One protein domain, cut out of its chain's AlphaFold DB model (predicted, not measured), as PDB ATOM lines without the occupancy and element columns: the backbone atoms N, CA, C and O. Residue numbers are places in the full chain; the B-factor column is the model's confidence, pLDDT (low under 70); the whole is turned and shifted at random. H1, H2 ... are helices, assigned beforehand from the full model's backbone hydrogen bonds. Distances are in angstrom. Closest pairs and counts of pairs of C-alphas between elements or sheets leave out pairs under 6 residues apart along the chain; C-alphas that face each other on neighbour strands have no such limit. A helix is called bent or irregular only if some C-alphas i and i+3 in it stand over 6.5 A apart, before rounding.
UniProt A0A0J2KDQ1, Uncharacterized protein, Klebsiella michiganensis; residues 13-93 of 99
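AT A GLANCE: This is residues 13 to 93 of the 99 residues of an uncharacterized protein of Klebsiella michiganensis (UniProt A0A0J2KDQ1). One long straight helix, H3, makes the length of the domain; H2 folds back along its first part as a helical hairpin, and short H1 packs across H3 near the middle. At the far end of H3 the short helix H4 packs crosswise on its last turns, with the bare stretch of residues 58 to 64 between the two groups. The printed part has 81 residues with four named helices, H1, H2, H3 and H4 in that order along the chain, and no named strand; the class is all helix. The whole is extended, with a radius of gyration of the C-alphas of 19.3 A and spans of 57 by 24 by 21 A.

IN THESE COORDINATES: H3, residues 39 to 73, is 50.3 A from first to last C-alpha, from C-alpha 39 at (15.519, 27.475, 7.988) to C-alpha 73 at (65.851, 27.683, 7.665). Before it comes H2, residues 21 to 34, 20.0 A long. H1, residues 13 to 18, begins with C-alpha 13 at (37.346, 21.492, -2.494). H4, residues 83 to 90, ends with C-alpha 90 at (57.922, 32.755, 1.126). None of the four helices is bent or irregular.

HOW THE PARTS SIT: H3 is the hub and touches the other three helices, each with a part of its length alone. With residues 39 to 50 it touches H2, at a shallow tilt of 21 degrees, opposite ways; the closest C-alphas are those of Ile 25 and Ile 46, 6.1 A apart, and the two form a helical hairpin. With residues 50 to 57 it touches H1, about perpendicular at 75 degrees; the closest C-alphas are those of Ala 15 and Ile 53, 7.0 A apart. With residues 69 to 73 it touches H4, about perpendicular at 74 degrees; the closest C-alphas are those of Val 69 and Val 89, 6.0 A apart. The helix packing is mostly crossed, but only just: of these 3 pairs 1 is at a shallow tilt. H1 and H2 are close but not clearly touching, with the C-alphas of Tyr 16 and Leu 22 closest at 7.9 A. H4 is apart from H1 and from H2. In H1, H2, H3 and H4 every O i to N i+4 pair is within hydrogen-bond range.

THE WHOLE: The two C-alphas farthest apart are those of Lys 36 and Gly 74, at 57.3 A. Residues 58 to 64, which belong to H3, stand free. The printed part has no cut. The links H1 to H2 and H2 to H3 are tight, H3 to H4 is short with 9 residues between, and no link is long. The mean pLDDT of the printed part is 91.9, and residues 91 to 93 are under 70.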
ATOM      1  N   GLU A  13      38.267  22.274  -1.675       92.81
ATOM      2  CA  GLU A  13      37.346  21.492  -2.494       92.81
ATOM      3  C   GLU A  13      37.572  19.987  -2.318       92.81
ATOM      4  O   GLU A  13      36.610  19.260  -2.073       92.81
ATOM      5  N   ASP A  14      38.829  19.533  -2.342       93.88
ATOM      6  CA  ASP A  14      39.164  18.124  -2.091       93.88
ATOM      7  C   ASP A  14      38.728  17.716  -0.680       93.88
ATOM      8  O   ASP A  14      38.082  16.690  -0.496       93.88
ATOM      9  N   ALA A  15      38.976  18.570   0.321       94.12
ATOM     10  CA  ALA A  15      38.546  18.301   1.687       94.12
ATOM     11  C   ALA A  15      37.018  18.230   1.831       94.12
ATOM     12  O   ALA A  15      36.526  17.407   2.603       94.12
ATOM     13  N   TYR A  16      36.252  19.051   1.108       96.75
ATOM     14  CA  TYR A  16      34.790  18.955   1.102       96.75
ATOM     15  C   TYR A  16      34.301  17.643   0.490       96.75
ATOM     16  O   TYR A  16      33.364  17.040   1.020       96.75
ATOM     17  N   ILE A  17      34.937  17.198  -0.598       96.06
ATOM     18  CA  ILE A  17      34.629  15.928  -1.261       96.06
ATOM     19  C   ILE A  17      34.966  14.758  -0.333       96.06
ATOM     20  O   ILE A  17      34.092  13.941  -0.049       96.06
ATOM     21  N   ASP A  18      36.183  14.727   0.210       95.50
ATOM     22  CA  ASP A  18      36.678  13.655   1.079       95.50
ATOM     23  C   ASP A  18      35.876  13.538   2.381       95.50
ATOM     24  O   ASP A  18      35.687  12.444   2.912       95.50
ATOM     25  N   ASN A  19      35.361  14.659   2.897       95.62
ATOM     26  CA  ASN A  19      34.487  14.661   4.070       95.62
ATOM     27  C   ASN A  19      33.013  14.383   3.737       95.62
ATOM     28  O   ASN A  19      32.198  14.283   4.661       95.62
ATOM     29  N   GLY A  20      32.652  14.255   2.457       96.38
ATOM     30  CA  GLY A  20      31.281  14.001   2.022       96.38
ATOM     31  C   GLY A  20      30.320  15.142   2.363       96.38
ATOM     32  O   GLY A  20      29.168  14.883   2.706       96.38
ATOM     33  N   LEU A  21      30.772  16.401   2.292       97.31
ATOM     34  CA  LEU A  21      30.005  17.567   2.752       97.31
ATOM     35  C   LEU A  21      28.605  17.645   2.120       97.31
ATOM     36  O   LEU A  21      27.636  17.930   2.817       97.31
ATOM     37  N   LEU A  22      28.469  17.342   0.825       96.88
ATOM     38  CA  LEU A  22      27.163  17.340   0.152       96.88
ATOM     39  C   LEU A  22      26.197  16.300   0.732       96.88
ATOM     40  O   LEU A  22      25.004  16.578   0.848       96.88
ATOM     41  N   VAL A  23      26.702  15.124   1.114       97.69
ATOM     42  CA  VAL A  23      25.888  14.071   1.739       97.69
ATOM     43  C   VAL A  23      25.406  14.538   3.110       97.69
ATOM     44  O   VAL A  23      24.212  14.476   3.380       97.69
ATOM     45  N   ARG A  24      26.290  15.121   3.924       97.38
ATOM     46  CA  ARG A  24      25.916  15.651   5.246       97.38
ATOM     47  C   ARG A  24      24.918  16.800   5.158       97.38
ATOM     48  O   ARG A  24      23.970  16.849   5.932       97.38
ATOM     49  N   ILE A  25      25.095  17.719   4.205       98.00
ATOM     50  CA  ILE A  25      24.132  18.806   3.970       98.00
ATOM     51  C   ILE A  25      22.761  18.228   3.625       98.00
ATOM     52  O   ILE A  25      21.757  18.693   4.159       98.00
ATOM     53  N   ARG A  26      22.710  17.204   2.767       98.06
ATOM     54  CA  ARG A  26      21.458  16.521   2.439       98.06
ATOM     55  C   ARG A  26      20.802  15.923   3.688       98.06
ATOM     56  O   ARG A  26      19.621  16.169   3.901       98.06
ATOM     57  N   GLU A  27      21.559  15.214   4.521       98.00
ATOM     58  CA  GLU A  27      21.059  14.631   5.778       98.00
ATOM     59  C   GLU A  27      20.536  15.704   6.747       98.00
ATOM     60  O   GLU A  27      19.489  15.526   7.364       98.00
ATOM     61  N   ILE A  28      21.220  16.850   6.848       97.81
ATOM     62  CA  ILE A  28      20.776  17.985   7.673       97.81
ATOM     63  C   ILE A  28      19.453  18.555   7.153       97.81
ATOM     64  O   ILE A  28      18.563  18.858   7.947       97.81
ATOM     65  N   VAL A  29      19.306  18.697   5.834       97.88
ATOM     66  CA  VAL A  29      18.063  19.185   5.221       97.88
ATOM     67  C   VAL A  29      16.916  18.200   5.458       97.88
ATOM     68  O   VAL A  29      15.830  18.621   5.852       97.88
ATOM     69  N   GLU A  30      17.148  16.899   5.264       98.00
ATOM     70  CA  GLU A  30      16.152  15.849   5.521       98.00
ATOM     71  C   GLU A  30      15.709  15.863   6.997       98.00
ATOM     72  O   GLU A  30      14.514  15.969   7.284       98.00
ATOM     73  N   MET A  31      16.664  15.908   7.933       97.06
ATOM     74  CA  MET A  31      16.395  16.023   9.372       97.06
ATOM     75  C   MET A  31      15.593  17.280   9.720       97.06
ATOM     76  O   MET A  31      14.674  17.224  10.543       97.06
ATOM     77  N   ALA A  32      15.929  18.422   9.115       97.06
ATOM     78  CA  ALA A  32      15.254  19.682   9.391       97.06
ATOM     79  C   ALA A  32      13.787  19.655   8.951       97.06
ATOM     80  O   ALA A  32      12.921  20.153   9.676       97.06
ATOM     81  N   ILE A  33      13.497  19.021   7.810       96.69
ATOM     82  CA  ILE A  33      12.130  18.810   7.321       96.69
ATOM     83  C   ILE A  33      11.353  17.906   8.286       96.69
ATOM     84  O   ILE A  33      10.258  18.272   8.717       96.69
ATOM     85  N   GLU A  34      11.917  16.754   8.657       97.62
ATOM     86  CA  GLU A  34      11.268  15.782   9.551       97.62
ATOM     87  C   GLU A  34      10.991  16.366  10.941       97.62
ATOM     88  O   GLU A  34       9.916  16.170  11.512       97.62
ATOM     89  N   SER A  35      11.943  17.140  11.459       96.31
ATOM     90  CA  SER A  35      11.901  17.710  12.809       96.31
ATOM     91  C   SER A  35      11.254  19.097  12.872       96.31
ATOM     92  O   SER A  35      11.164  19.675  13.953       96.31
ATOM     93  N   LYS A  36      10.788  19.641  11.736       96.44
ATOM     94  CA  LYS A  36      10.234  21.005  11.611       96.44
ATOM     95  C   LYS A  36      11.171  22.089  12.166       96.44
ATOM     96  O   LYS A  36      10.717  23.064  12.768       96.44
ATOM     97  N   ILE A  37      12.474  21.907  11.964       96.56
ATOM     98  CA  ILE A  37      13.509  22.876  12.336       96.56
ATOM     99  C   ILE A  37      13.393  24.097  11.416       96.56
ATOM    100  O   ILE A  37      13.062  23.982  10.234       96.56
ATOM    101  N   SER A  38      13.644  25.287  11.964       96.94
ATOM    102  CA  SER A  38      13.608  26.521  11.177       96.94
ATOM    103  C   SER A  38      14.720  26.554  10.123       96.94
ATOM    104  O   SER A  38      15.788  25.967  10.299       96.94
ATOM    105  N   VAL A  39      14.499  27.295   9.035       96.75
ATOM    106  CA  VAL A  39      15.519  27.475   7.988       96.75
ATOM    107  C   VAL A  39      16.801  28.082   8.565       96.75
ATOM    108  O   VAL A  39      17.889  27.630   8.220       96.75
ATOM    109  N   ASP A  40      16.685  29.050   9.476       97.88
ATOM    110  CA  ASP A  40      17.842  29.709  10.095       97.88
ATOM    111  C   ASP A  40      18.675  28.734  10.934       97.88
ATOM    112  O   ASP A  40      19.904  28.707  10.842       97.88
ATOM    113  N   GLU A  41      18.013  27.885  11.717       97.25
ATOM    114  CA  GLU A  41      18.681  26.870  12.527       97.25
ATOM    115  C   GLU A  41      19.347  25.805  11.647       97.25
ATOM    116  O   GLU A  41      20.528  25.505  11.837       97.25
ATOM    117  N   MET A  42      18.659  25.318  10.612       97.75
ATOM    118  CA  MET A  42      19.233  24.403   9.620       97.75
ATOM    119  C   MET A  42      20.480  24.999   8.943       97.75
ATOM    120  O   MET A  42      21.517  24.338   8.853       97.75
ATOM    121  N   LEU A  43      20.411  26.259   8.499       98.06
ATOM    122  CA  LEU A  43      21.550  26.953   7.892       98.06
ATOM    123  C   LEU A  43      22.713  27.102   8.875       98.06
ATOM    124  O   LEU A  43      23.865  26.926   8.477       98.06
ATOM    125  N   SER A  44      22.435  27.368  10.153       98.12
ATOM    126  CA  SER A  44      23.474  27.455  11.184       98.12
ATOM    127  C   SER A  44      24.222  26.128  11.377       98.12
ATOM    128  O   SER A  44      25.445  26.123  11.541       98.12
ATOM    129  N   ILE A  45      23.517  24.994  11.278       97.62
ATOM    130  CA  ILE A  45      24.111  23.652  11.361       97.62
ATOM    131  C   ILE A  45      24.990  23.387  10.133       97.62
ATOM    132  O   ILE A  45      26.137  22.969  10.280       97.62
ATOM    133  N   ILE A  46      24.503  23.706   8.928       98.12
ATOM    134  CA  ILE A  46      25.283  23.567   7.686       98.12
ATOM    135  C   ILE A  46      26.557  24.419   7.740       98.12
ATOM    136  O   ILE A  46      27.648  23.934   7.443       98.12
ATOM    137  N   GLN A  47      26.445  25.682   8.154       98.25
ATOM    138  CA  GLN A  47      27.594  26.581   8.284       98.25
ATOM    139  C   GLN A  47      28.618  26.056   9.292       98.25
ATOM    140  O   GLN A  47      29.824  26.202   9.082       98.25
ATOM    141  N   ARG A  48      28.154  25.417  10.372       97.44
ATOM    142  CA  ARG A  48      29.033  24.767  11.341       97.44
ATOM    143  C   ARG A  48      29.805  23.603  10.715       97.44
ATOM    144  O   ARG A  48      31.011  23.537  10.930       97.44
ATOM    145  N   GLU A  49      29.161  22.740   9.932       97.25
ATOM    146  CA  GLU A  49      29.846  21.635   9.237       97.25
ATOM    147  C   GLU A  49      30.927  22.145   8.277       97.25
ATOM    148  O   GLU A  49      32.063  21.668   8.311       97.25
ATOM    149  N   VAL A  50      30.612  23.168   7.474       97.62
ATOM    150  CA  VAL A  50      31.587  23.803   6.569       97.62
ATOM    151  C   VAL A  50      32.776  24.351   7.358       97.62
ATOM    152  O   VAL A  50      33.930  24.075   7.027       97.62
ATOM    153  N   LYS A  51      32.498  25.076   8.447       97.69
ATOM    154  CA  LYS A  51      33.535  25.680   9.284       97.69
ATOM    155  C   LYS A  51      34.466  24.638   9.906       97.69
ATOM    156  O   LYS A  51      35.669  24.863   9.955       97.69
ATOM    157  N   LEU A  52      33.938  23.499  10.353       96.75
ATOM    158  CA  LEU A  52      34.760  22.428  10.921       96.75
ATOM    159  C   LEU A  52      35.764  21.878   9.899       96.75
ATOM    160  O   LEU A  52      36.930  21.662  10.238       96.75
ATOM    161  N   ILE A  53      35.341  21.695   8.645       96.38
ATOM    162  CA  ILE A  53      36.236  21.238   7.572       96.38
ATOM    163  C   ILE A  53      37.276  22.318   7.246       96.38
ATOM    164  O   ILE A  53      38.466  22.023   7.120       96.38
ATOM    165  N   ASP A  54      36.853  23.577   7.179       96.06
ATOM    166  CA  ASP A  54      37.735  24.715   6.919       96.06
ATOM    167  C   ASP A  54      38.811  24.913   7.989       96.06
ATOM    168  O   ASP A  54      39.978  25.165   7.665       96.06
ATOM    169  N   ASP A  55      38.440  24.775   9.261       95.44
ATOM    170  CA  ASP A  55      39.365  24.860  10.388       95.44
ATOM    171  C   ASP A  55      40.407  23.729  10.301       95.44
ATOM    172  O   ASP A  55      41.608  23.956  10.493       95.44
ATOM    173  N   GLN A  56      39.978  22.522   9.915       93.44
ATOM    174  CA  GLN A  56      40.860  21.372   9.725       93.44
ATOM    175  C   GLN A  56      41.834  21.561   8.550       93.44
ATOM    176  O   GLN A  56      43.033  21.286   8.688       93.44
ATOM    177  N   VAL A  57      41.351  22.061   7.407       93.44
ATOM    178  CA  VAL A  57      42.187  22.393   6.238       93.44
ATOM    179  C   VAL A  57      43.204  23.468   6.610       93.44
ATOM    180  O   VAL A  57      44.399  23.318   6.348       93.44
ATOM    181  N   SER A  58      42.754  24.527   7.280       92.88
ATOM    182  CA  SER A  58      43.605  25.638   7.711       92.88
ATOM    183  C   SER A  58      44.715  25.167   8.647       92.88
ATOM    184  O   SER A  58      45.878  25.538   8.466       92.88
ATOM    185  N   LEU A  59      44.390  24.300   9.611       91.56
ATOM    186  CA  LEU A  59      45.368  23.728  10.532       91.56
ATOM    187  C   LEU A  59      46.391  22.844   9.808       91.56
ATOM    188  O   LEU A  59      47.592  22.977  10.052       91.56
ATOM    189  N   ASN A  60      45.937  21.962   8.915       90.50
ATOM    190  CA  ASN A  60      46.825  21.086   8.146       90.50
ATOM    191  C   ASN A  60      47.773  21.893   7.258       90.50
ATOM    192  O   ASN A  60      48.988  21.685   7.293       90.50
ATOM    193  N   ASN A  61      47.237  22.875   6.539       90.12
ATOM    194  CA  ASN A  61      48.016  23.725   5.646       90.12
ATOM    195  C   ASN A  61      49.008  24.600   6.413       90.12
ATOM    196  O   ASN A  61      50.133  24.803   5.953       90.12
ATOM    197  N   ARG A  62      48.641  25.068   7.610       89.62
ATOM    198  CA  ARG A  62      49.571  25.767   8.502       89.62
ATOM    199  C   ARG A  62      50.719  24.860   8.938       89.62
ATOM    200  O   ARG A  62      51.869  25.254   8.794       89.62
ATOM    201  N   LYS A  63      50.432  23.630   9.382       89.19
ATOM    202  CA  LYS A  63      51.469  22.651   9.759       89.19
ATOM    203  C   LYS A  63      52.393  22.310   8.588       89.19
ATOM    204  O   LYS A  63      53.599  22.188   8.781       89.19
ATOM    205  N   ALA A  64      51.848  22.167   7.380       88.31
ATOM    206  CA  ALA A  64      52.641  21.932   6.176       88.31
ATOM    207  C   ALA A  64      53.604  23.100   5.904       88.31
ATOM    208  O   ALA A  64      54.800  22.882   5.713       88.31
ATOM    209  N   ARG A  65      53.109  24.344   5.969       87.81
ATOM    210  CA  ARG A  65      53.934  25.551   5.800       87.81
ATOM    211  C   ARG A  65      54.992  25.693   6.889       87.81
ATOM    212  O   ARG A  65      56.142  25.954   6.562       87.81
ATOM    213  N   ASP A  66      54.632  25.467   8.147       90.69
ATOM    214  CA  ASP A  66      55.559  25.481   9.281       90.69
ATOM    215  C   ASP A  66      56.737  24.516   9.061       90.69
ATOM    216  O   ASP A  66      57.892  24.871   9.292       90.69
ATOM    217  N   LYS A  67      56.462  23.299   8.578       88.50
ATOM    218  CA  LYS A  67      57.507  22.309   8.279       88.50
ATOM    219  C   LYS A  67      58.392  22.719   7.106       88.50
ATOM    220  O   LYS A  67      59.596  22.485   7.159       88.50
ATOM    221  N   ILE A  68      57.817  23.341   6.072       87.69
ATOM    222  CA  ILE A  68      58.595  23.928   4.974       87.69
ATOM    223  C   ILE A  68      59.535  24.997   5.534       87.69
ATOM    224  O   ILE A  68      60.737  24.904   5.325       87.69
ATOM    225  N   VAL A  69      59.018  25.953   6.313       88.88
ATOM    226  CA  VAL A  69      59.827  27.047   6.872       88.88
ATOM    227  C   VAL A  69      60.970  26.519   7.737       88.88
ATOM    228  O   VAL A  69      62.109  26.942   7.562       88.88
ATOM    229  N   ARG A  70      60.692  25.560   8.631       90.94
ATOM    230  CA  ARG A  70      61.731  24.944   9.468       90.94
ATOM    231  C   ARG A  70      62.805  24.250   8.645       90.94
ATOM    232  O   ARG A  70      63.982  24.456   8.913       90.94
ATOM    233  N   ARG A  71      62.414  23.480   7.625       88.38
ATOM    234  CA  ARG A  71      63.363  22.804   6.731       88.38
ATOM    235  C   ARG A  71      64.260  23.805   6.007       88.38
ATOM    236  O   ARG A  71      65.472  23.633   6.020       88.38
ATOM    237  N   GLU A  72      63.674  24.834   5.396       87.31
ATOM    238  CA  GLU A  72      64.426  25.819   4.605       87.31
ATOM    239  C   GLU A  72      65.374  26.666   5.466       87.31
ATOM    240  O   GLU A  72      66.426  27.085   4.993       87.31
ATOM    241  N   LEU A  73      65.031  26.900   6.736       90.19
ATOM    242  CA  LEU A  73      65.851  27.683   7.665       90.19
ATOM    243  C   LEU A  73      66.722  26.826   8.602       90.19
ATOM    244  O   LEU A  73      67.428  27.383   9.440       90.19
ATOM    245  N   GLY A  74      66.675  25.493   8.492       92.00
ATOM    246  CA  GLY A  74      67.409  24.581   9.377       92.00
ATOM    247  C   GLY A  74      67.003  24.682  10.855       92.00
ATOM    248  O   GLY A  74      67.847  24.529  11.735       92.00
ATOM    249  N   LEU A  75      65.731  24.986  11.132       92.00
ATOM    250  CA  LEU A  75      65.209  25.196  12.484       92.00
ATOM    251  C   LEU A  75      64.636  23.907  13.079       92.00
ATOM    252  O   LEU A  75      63.991  23.120  12.388       92.00
ATOM    253  N   ASP A  76      64.811  23.747  14.387       91.44
ATOM    254  CA  ASP A  76      64.191  22.678  15.169       91.44
ATOM    255  C   ASP A  76      62.693  22.941  15.448       91.44
ATOM    256  O   ASP A  76      62.205  24.078  15.384       91.44
ATOM    257  N   ASP A  77      61.951  21.886  15.793       87.00
ATOM    258  CA  ASP A  77      60.517  21.946  16.101       87.00
ATOM    259  C   ASP A  77      60.190  22.819  17.329       87.00
ATOM    260  O   ASP A  77      59.095  23.382  17.401       87.00
ATOM    261  N   SER A  78      61.140  23.006  18.254       88.75
ATOM    262  CA  SER A  78      60.992  23.882  19.428       88.75
ATOM    263  C   SER A  78      60.998  25.382  19.106       88.75
ATOM    264  O   SER A  78      60.557  26.191  19.925       88.75
ATOM    265  N   VAL A  79      61.462  25.777  17.916       90.75
ATOM    266  CA  VAL A  79      61.539  27.189  17.525       90.75
ATOM    267  C   VAL A  79      60.147  27.728  17.196       90.75
ATOM    268  O   VAL A  79      59.401  27.153  16.395       90.75
ATOM    269  N   ILE A  80      59.805  28.875  17.791       88.62
ATOM    270  CA  ILE A  80      58.575  29.612  17.485       88.62
ATOM    271  C   ILE A  80      58.760  30.339  16.153       88.62
ATOM    272  O   ILE A  80      59.579  31.248  16.045       88.62
ATOM    273  N   LEU A  81      57.965  29.964  15.152       89.00
ATOM    274  CA  LEU A  81      57.928  30.662  13.871       89.00
ATOM    275  C   LEU A  81      57.062  31.918  13.973       89.00
ATOM    276  O   LEU A  81      55.902  31.864  14.389       89.00
ATOM    277  N   THR A  82      57.611  33.047  13.544       88.75
ATOM    278  CA  THR A  82      56.927  34.336  13.452       88.75
ATOM    279  C   THR A  82      56.747  34.744  11.989       88.75
ATOM    280  O   THR A  82      57.173  34.059  11.056       88.75
ATOM    281  N   GLY A  83      56.126  35.904  11.760       85.38
ATOM    282  CA  GLY A  83      55.995  36.461  10.414       85.38
ATOM    283  C   GLY A  83      57.337  36.688   9.702       85.38
ATOM    284  O   GLY A  83      57.363  36.692   8.474       85.38
ATOM    285  N   ARG A  84      58.451  36.838  10.437       87.00
ATOM    286  CA  ARG A  84      59.784  37.042   9.848       87.00
ATOM    287  C   ARG A  84      60.313  35.790   9.164       87.00
ATOM    288  O   ARG A  84      60.749  35.887   8.025       87.00
ATOM    289  N   GLU A  85      60.240  34.633   9.815       88.75
ATOM    290  CA  GLU A  85      60.694  33.355   9.249       88.75
ATOM    291  C   GLU A  85      59.844  32.982   8.030       88.75
ATOM    292  O   GLU A  85      60.358  32.581   6.986       88.75
ATOM    293  N   TYR A  86      58.535  33.216   8.128       86.12
ATOM    294  CA  TYR A  86      57.614  33.059   7.008       86.12
ATOM    295  C   TYR A  86      57.945  33.988   5.839       86.12
ATOM    296  O   TYR A  86      57.943  33.542   4.691       86.12
ATOM    297  N   ALA A  87      58.241  35.264   6.103       85.25
ATOM    298  CA  ALA A  87      58.680  36.182   5.062       85.25
ATOM    299  C   ALA A  87      60.012  35.713   4.466       85.25
ATOM    300  O   ALA A  87      60.110  35.608   3.247       85.25
ATOM    301  N   ALA A  88      60.999  35.351   5.284       84.62
ATOM    302  CA  ALA A  88      62.293  34.873   4.807       84.62
ATOM    303  C   ALA A  88      62.149  33.709   3.818       84.62
ATOM    304  O   ALA A  88      62.832  33.699   2.810       84.62
ATOM    305  N   VAL A  89      61.214  32.783   4.038       84.25
ATOM    306  CA  VAL A  89      61.023  31.640   3.133       84.25
ATOM    307  C   VAL A  89      60.102  31.962   1.957       84.25
ATOM    308  O   VAL A  89      60.452  31.663   0.822       84.25
ATOM    309  N   PHE A  90      58.945  32.595   2.173       77.25
ATOM    310  CA  PHE A  90      57.922  32.755   1.126       77.25
ATOM    311  C   PHE A  90      57.957  34.100   0.389       77.25
ATOM    312  O   PHE A  90      57.386  34.210  -0.695       77.25
ATOM    313  N   SER A  91      58.623  35.129   0.923       68.94
ATOM    314  CA  SER A  91      58.830  36.392   0.193       68.94
ATOM    315  C   SER A  91      60.050  36.356  -0.734       68.94
ATOM    316  O   SER A  91      60.057  37.083  -1.724       68.94
ATOM    317  N   LEU A  92      60.994  35.425  -0.524       52.94
ATOM    318  CA  LEU A  92      62.040  35.104  -1.510       52.94
ATOM    319  C   LEU A  92      61.456  34.615  -2.847       52.94
ATOM    320  O   LEU A  92      62.050  34.845  -3.892       52.94
ATOM    321  N   TRP A  93      60.256  34.025  -2.837       51.88
ATOM    322  CA  TRP A  93      59.569  33.514  -4.032       51.88
ATOM    323  C   TRP A  93      58.740  34.582  -4.763       51.88
ATOM    324  O   TRP A  93      58.164  34.303  -5.811       51.88
TER     325      TRP A  93